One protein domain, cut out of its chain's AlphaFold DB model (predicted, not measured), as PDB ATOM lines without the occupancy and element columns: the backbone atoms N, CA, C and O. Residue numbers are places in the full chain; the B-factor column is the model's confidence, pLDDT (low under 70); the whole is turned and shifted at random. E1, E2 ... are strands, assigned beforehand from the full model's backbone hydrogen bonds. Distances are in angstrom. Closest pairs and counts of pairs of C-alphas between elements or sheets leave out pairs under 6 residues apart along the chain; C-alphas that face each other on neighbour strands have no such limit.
ATOM      1  N   LEU A   3     116.261  44.636  -2.258       94.62
ATOM      2  CA  LEU A   3     116.460  43.216  -1.996       94.62
ATOM      3  C   LEU A   3     117.606  43.067  -1.003       94.62
ATOM      4  O   LEU A   3     118.661  43.675  -1.183       94.62
ATOM      5  N   SER A   4     117.410  42.238   0.017       97.12
ATOM      6  CA  SER A   4     118.461  41.909   0.980       97.12
ATOM      7  C   SER A   4     118.497  40.412   1.256       97.12
ATOM      8  O   SER A   4     117.475  39.731   1.206       97.12
ATOM      9  N   TYR A   5     119.686  39.882   1.535       97.06
ATOM     10  CA  TYR A   5     119.859  38.496   1.951       97.06
ATOM     11  C   TYR A   5     120.461  38.466   3.349       97.06
ATOM     12  O   TYR A   5     121.529  39.032   3.580       97.06
ATOM     13  N   ARG A   6     119.768  37.820   4.286       97.62
ATOM     14  CA  ARG A   6     120.209  37.714   5.681       97.62
ATOM     15  C   ARG A   6     119.717  36.415   6.297       97.62
ATOM     16  O   ARG A   6     118.593  35.988   6.044       97.62
ATOM     17  N   SER A   7     120.576  35.782   7.092       96.25
ATOM     18  CA  SER A   7     120.255  34.566   7.854       96.25
ATOM     19  C   SER A   7     119.623  33.440   7.021       96.25
ATOM     20  O   SER A   7     118.713  32.760   7.481       96.25
ATOM     21  N   GLY A   8     120.083  33.244   5.781       96.75
ATOM     22  CA  GLY A   8     119.557  32.187   4.914       96.75
ATOM     23  C   GLY A   8     118.286  32.549   4.137       96.75
ATOM     24  O   GLY A   8     117.771  31.696   3.418       96.75
ATOM     25  N   CYS A   9     117.779  33.776   4.257       97.81
ATOM     26  CA  CYS A   9     116.533  34.218   3.636       97.81
ATOM     27  C   CYS A   9     116.768  35.386   2.677       97.81
ATOM     28  O   CYS A   9     117.545  36.297   2.971       97.81
ATOM     29  N   LEU A  10     116.053  35.379   1.553       96.94
ATOM     30  CA  LEU A  10     115.917  36.538   0.676       96.94
ATOM     31  C   LEU A  10     114.714  37.366   1.126       96.94
ATOM     32  O   LEU A  10     113.623  36.829   1.294       96.94
ATOM     33  N   PHE A  11     114.908  38.668   1.278       97.75
ATOM     34  CA  PHE A  11     113.860  39.625   1.588       97.75
ATOM     35  C   PHE A  11     113.670  40.591   0.431       97.75
ATOM     36  O   PHE A  11     114.643  41.076  -0.152       97.75
ATOM     37  N   ILE A  12     112.410  40.891   0.131       97.19
ATOM     38  CA  ILE A  12     112.029  41.930  -0.823       97.19
ATOM     39  C   ILE A  12     111.189  42.957  -0.072       97.19
ATOM     40  O   ILE A  12     110.108  42.634   0.423       97.19
ATOM     41  N   ALA A  13     111.702  44.182   0.030       97.31
ATOM     42  CA  ALA A  13     111.011  45.282   0.688       97.31
ATOM     43  C   ALA A  13     109.957  45.902  -0.238       97.31
ATOM     44  O   ALA A  13     110.261  46.303  -1.371       97.31
ATOM     45  N   LEU A  14     108.733  45.999   0.277       97.19
ATOM     46  CA  LEU A  14     107.608  46.710  -0.319       97.19
ATOM     47  C   LEU A  14     107.757  48.226  -0.097       97.19
ATOM     48  O   LEU A  14     108.478  48.642   0.813       97.19
ATOM     49  N   PRO A  15     107.065  49.076  -0.878       95.62
ATOM     50  CA  PRO A  15     107.063  50.527  -0.659       95.62
ATOM     51  C   PRO A  15     106.615  50.945   0.751       95.62
ATOM     52  O   PRO A  15     107.107  51.937   1.279       95.62
ATOM     53  N   SER A  16     105.747  50.148   1.383       95.69
ATOM     54  CA  SER A  16     105.294  50.316   2.769       95.69
ATOM     55  C   SER A  16     106.380  50.081   3.828       95.69
ATOM     56  O   SER A  16     106.162  50.360   5.004       95.69
ATOM     57  N   GLY A  17     107.533  49.524   3.441       95.75
ATOM     58  CA  GLY A  17     108.587  49.070   4.348       95.75
ATOM     59  C   GLY A  17     108.397  47.641   4.868       95.75
ATOM     60  O   GLY A  17     109.342  47.073   5.412       95.75
ATOM     61  N   ARG A  18     107.222  47.020   4.672       96.75
ATOM     62  CA  ARG A  18     107.019  45.597   4.979       96.75
ATOM     63  C   ARG A  18     107.852  44.732   4.035       96.75
ATOM     64  O   ARG A  18     108.036  45.064   2.867       96.75
ATOM     65  N   GLU A  19     108.350  43.602   4.524       97.12
ATOM     66  CA  GLU A  19     109.199  42.708   3.735       97.12
ATOM     67  C   GLU A  19     108.524  41.361   3.485       97.12
ATOM     68  O   GLU A  19     107.981  40.733   4.397       97.12
ATOM     69  N   LEU A  20     108.612  40.886   2.242       97.25
ATOM     70  CA  LEU A  20     108.337  39.492   1.906       97.25
ATOM     71  C   LEU A  20     109.604  38.670   2.116       97.25
ATOM     72  O   LEU A  20     110.666  39.044   1.625       97.25
ATOM     73  N   CYS A  21     109.485  37.551   2.829       97.00
ATOM     74  CA  CYS A  21     110.593  36.663   3.165       97.00
ATOM     75  C   CYS A  21     110.500  35.359   2.369       97.00
ATOM     76  O   CYS A  21     109.463  34.699   2.366       97.00
ATOM     77  N   TYR A  22     111.611  34.968   1.753       97.25
ATOM     78  CA  TYR A  22     111.783  33.731   1.001       97.25
ATOM     79  C   TYR A  22     112.929  32.922   1.635       97.25
ATOM     80  O   TYR A  22     114.102  33.181   1.336       97.25
ATOM     81  N   PRO A  23     112.631  31.981   2.550       97.88
ATOM     82  CA  PRO A  23     113.638  31.172   3.236       97.88
ATOM     83  C   PRO A  23     114.373  30.189   2.321       97.88
ATOM     84  O   PRO A  23     113.762  29.551   1.470       97.88
ATOM     85  N   ARG A  24     115.684  30.013   2.534       97.38
ATOM     86  CA  ARG A  24     116.562  29.091   1.780       97.38
ATOM     87  C   ARG A  24     116.337  29.141   0.254       97.38
ATOM     88  O   ARG A  24     116.104  28.094  -0.365       97.38
ATOM     89  N   PRO A  25     116.400  30.341  -0.358       96.75
ATOM     90  CA  PRO A  25     116.176  30.502  -1.784       96.75
ATOM     91  C   PRO A  25     117.303  29.816  -2.562       96.75
ATOM     92  O   PRO A  25     118.475  29.920  -2.193       96.75
ATOM     93  N   ARG A  26     116.962  29.100  -3.631       95.81
ATOM     94  CA  ARG A  26     117.922  28.364  -4.466       95.81
ATOM     95  C   ARG A  26     117.374  28.136  -5.865       95.81
ATOM     96  O   ARG A  26     116.166  28.176  -6.071       95.81
ATOM     97  N   LEU A  27     118.260  27.860  -6.814       95.94
ATOM     98  CA  LEU A  27     117.849  27.289  -8.092       95.94
ATOM     99  C   LEU A  27     117.605  25.790  -7.914       95.94
ATOM    100  O   LEU A  27     118.326  25.116  -7.177       95.94
ATOM    101  N   GLY A  28     116.582  25.285  -8.583       94.12
ATOM    102  CA  GLY A  28     116.270  23.866  -8.662       94.12
ATOM    103  C   GLY A  28     115.492  23.566  -9.935       94.12
ATOM    104  O   GLY A  28     115.441  24.389 -10.850       94.12
ATOM    105  N   GLU A  29     114.876  22.396  -9.982       92.75
ATOM    106  CA  GLU A  29     113.993  21.990 -11.072       92.75
ATOM    107  C   GLU A  29     112.538  22.106 -10.613       92.75
ATOM    108  O   GLU A  29     112.218  21.785  -9.468       92.75
ATOM    109  N   ASN A  30     111.663  22.598 -11.489       87.81
ATOM    110  CA  ASN A  30     110.221  22.555 -11.257       87.81
ATOM    111  C   ASN A  30     109.638  21.185 -11.632       87.81
ATOM    112  O   ASN A  30     110.310  20.333 -12.214       87.81
ATOM    113  N   ARG A  31     108.336  21.010 -11.399       83.19
ATOM    114  CA  ARG A  31     107.558  19.819 -11.773       83.19
ATOM    115  C   ARG A  31     107.636  19.422 -13.256       83.19
ATOM    116  O   ARG A  31     107.215  18.326 -13.603       83.19
ATOM    117  N   PHE A  32     108.114  20.314 -14.125       88.88
ATOM    118  CA  PHE A  32     108.282  20.097 -15.565       88.88
ATOM    119  C   PHE A  32     109.746  19.829 -15.961       88.88
ATOM    120  O   PHE A  32     110.044  19.776 -17.151       88.88
ATOM    121  N   GLY A  33     110.663  19.690 -14.996       90.44
ATOM    122  CA  GLY A  33     112.093  19.467 -15.241       90.44
ATOM    123  C   GLY A  33     112.847  20.705 -15.739       90.44
ATOM    124  O   GLY A  33     113.964  20.591 -16.232       90.44
ATOM    125  N   MET A  34     112.246  21.894 -15.644       90.31
ATOM    126  CA  MET A  34     112.865  23.154 -16.061       90.31
ATOM    127  C   MET A  34     113.469  23.878 -14.860       90.31
ATOM    128  O   MET A  34     112.939  23.804 -13.749       90.31
ATOM    129  N   THR A  35     114.537  24.646 -15.082       93.62
ATOM    130  CA  THR A  35     115.134  25.482 -14.034       93.62
ATOM    131  C   THR A  35     114.110  26.463 -13.454       93.62
ATOM    132  O   THR A  35     113.430  27.184 -14.184       93.62
ATOM    133  N   SER A  36     114.017  26.508 -12.127       94.25
ATOM    134  CA  SER A  36     113.084  27.345 -11.371       94.25
ATOM    135  C   SER A  36     113.717  27.823 -10.064       94.25
ATOM    136  O   SER A  36     114.735  27.295  -9.610       94.25
ATOM    137  N   ILE A  37     113.127  28.861  -9.471       94.94
ATOM    138  CA  ILE A  37     113.501  29.346  -8.147       94.94
ATOM    139  C   ILE A  37     112.707  28.529  -7.130       94.94
ATOM    140  O   ILE A  37     111.486  28.443  -7.218       94.94
ATOM    141  N   LEU A  38     113.389  27.967  -6.144       96.31
ATOM    142  CA  LEU A  38     112.781  27.301  -5.002       96.31
ATOM    143  C   LEU A  38     113.041  28.120  -3.742       96.31
ATOM    144  O   LEU A  38     114.119  28.691  -3.576       96.31
ATOM    145  N   PHE A  39     112.084  28.124  -2.827       97.06
ATOM    146  CA  PHE A  39     112.266  28.582  -1.451       97.06
ATOM    147  C   PHE A  39     111.501  27.645  -0.521       97.06
ATOM    148  O   PHE A  39     110.618  26.921  -0.965       97.06
ATOM    149  N   ASP A  40     111.837  27.625   0.759       96.94
ATOM    150  CA  ASP A  40     111.154  26.761   1.713       96.94
ATOM    151  C   ASP A  40     110.001  27.493   2.395       96.94
ATOM    152  O   ASP A  40     110.145  28.627   2.854       96.94
ATOM    153  N   GLY A  41     108.862  26.819   2.500       96.25
ATOM    154  CA  GLY A  41     107.677  27.342   3.166       96.25
ATOM    155  C   GLY A  41     106.621  26.267   3.376       96.25
ATOM    156  O   GLY A  41     106.868  25.079   3.173       96.25
ATOM    157  N   VAL A  42     105.429  26.692   3.790       95.56
ATOM    158  CA  VAL A  42     104.263  25.809   3.898       95.56
ATOM    159  C   VAL A  42     103.587  25.720   2.535       95.56
ATOM    160  O   VAL A  42     103.074  26.718   2.031       95.56
ATOM    161  N   ASP A  43     103.582  24.531   1.942       91.38
ATOM    162  CA  ASP A  43     102.884  24.293   0.681       91.38
ATOM    163  C   ASP A  43     101.365  24.460   0.863       91.38
ATOM    164  O   ASP A  43     100.765  23.899   1.783       91.38
ATOM    165  N   GLY A  44     100.732  25.232  -0.024       86.81
ATOM    166  CA  GLY A  44      99.322  25.614   0.108       86.81
ATOM    167  C   GLY A  44      98.336  24.446  -0.005       86.81
ATOM    168  O   GLY A  44      97.231  24.533   0.526       86.81
ATOM    169  N   THR A  45      98.734  23.346  -0.651       89.50
ATOM    170  CA  THR A  45      97.868  22.175  -0.866       89.50
ATOM    171  C   THR A  45      98.051  21.149   0.248       89.50
ATOM    172  O   THR A  45      97.100  20.723   0.900       89.50
ATOM    173  N   THR A  46      99.295  20.743   0.478       92.81
ATOM    174  CA  THR A  46      99.663  19.677   1.413       92.81
ATOM    175  C   THR A  46      99.774  20.167   2.851       92.81
ATOM    176  O   THR A  46      99.771  19.340   3.765       92.81
ATOM    177  N   ARG A  47      99.880  21.488   3.065       94.50
ATOM    178  CA  ARG A  47     100.121  22.134   4.367       94.50
ATOM    179  C   ARG A  47     101.397  21.654   5.066       94.50
ATOM    180  O   ARG A  47     101.543  21.813   6.276       94.50
ATOM    181  N   LYS A  48     102.324  21.053   4.319       96.06
ATOM    182  CA  LYS A  48     103.613  20.580   4.831       96.06
ATOM    183  C   LYS A  48     104.692  21.616   4.566       96.06
ATOM    184  O   LYS A  48     104.651  22.329   3.567       96.06
ATOM    185  N   TRP A  49     105.673  21.666   5.460       96.31
ATOM    186  CA  TRP A  49     106.884  22.440   5.234       96.31
ATOM    187  C   TRP A  49     107.761  21.748   4.186       96.31
ATOM    188  O   TRP A  49     108.068  20.562   4.327       96.31
ATOM    189  N   GLY A  50     108.189  22.478   3.162       95.00
ATOM    190  CA  GLY A  50     109.004  21.927   2.085       95.00
ATOM    191  C   GLY A  50     109.383  22.963   1.028       95.00
ATOM    192  O   GLY A  50     109.117  24.152   1.211       95.00
ATOM    193  N   PRO A  51     110.026  22.523  -0.067       94.06
ATOM    194  CA  PRO A  51     110.305  23.384  -1.209       94.06
ATOM    195  C   PRO A  51     109.008  23.841  -1.884       94.06
ATOM    196  O   PRO A  51     108.131  23.031  -2.171       94.06
ATOM    197  N   ILE A  52     108.934  25.131  -2.190       94.94
ATOM    198  CA  ILE A  52     107.887  25.770  -2.981       94.94
ATOM    199  C   ILE A  52     108.525  26.312  -4.258       94.94
ATOM    200  O   ILE A  52     109.496  27.071  -4.213       94.94
ATOM    201  N   GLU A  53     107.957  25.921  -5.396       93.94
ATOM    202  CA  GLU A  53     108.334  26.433  -6.712       93.94
ATOM    203  C   GLU A  53     107.864  27.877  -6.899       93.94
ATOM    204  O   GLU A  53     106.719  28.229  -6.604       93.94
ATOM    205  N   THR A  54     108.732  28.719  -7.449       92.94
ATOM    206  CA  THR A  54     108.390  30.074  -7.870       92.94
ATOM    207  C   THR A  54     109.172  30.495  -9.112       92.94
ATOM    208  O   THR A  54     110.073  29.815  -9.611       92.94
ATOM    209  N   TYR A  55     108.775  31.626  -9.675       92.25
ATOM    210  CA  TYR A  55     109.360  32.219 -10.870       92.25
ATOM    211  C   TYR A  55     109.014  33.708 -10.903       92.25
ATOM    212  O   TYR A  55     108.226  34.184 -10.085       92.25
TER     213      TYR A  55
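Overview. This is residues 3 to 55 of the 137 residues of an uncharacterized protein of Rothia sp. HMSC067H10 (UniProt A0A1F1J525). Two small three-stranded sheets sit end to end as two lobes, strongly twisted E4-E5-E6 and E1-E2-E3, meeting where E3's end comes near E5. Each is an antiparallel meander, each strand the neighbour of the one before. The 53 printed residues, all strand by class, hold E1 to E6 in chain order and no named helix; the whole is only just loose, close to compact, radius of gyration of the C-alphas 12.2 A, spans 34 by 24 by 20 A.

Arrangement. Start at E5, residues 35 to 42, which bends by 53 degrees at residue 39. It forms hairpins with E4, residues 26 to 29 (N 26 to O 38, 2.9 A), and E6, residues 49 to 54 (N 52 to O 39, 2.7 A). Its closest C-alphas with E3, residues 19 to 23, are Asp 40 and Pro 23, 5.3 A. E2, residues 9 to 13, forms hairpins with E3 (N 10 to O 22, 2.9 A) and E1, residues 3 to 6 (N 11 to O 4, 2.8 A).

Along the chain. Find C-alpha 35 at (115.134, 25.482, -14.034); E5 runs 21.0 A to C-alpha 42 at (104.263, 25.809, 3.898). E6 spans 15.2 A.

Size, cuts and confidence. The farthest C-alphas, Ser 16 and Gly 33, are 36.4 A apart. The printed part has no cut and no long link; no printed residue is under 70 in pLDDT.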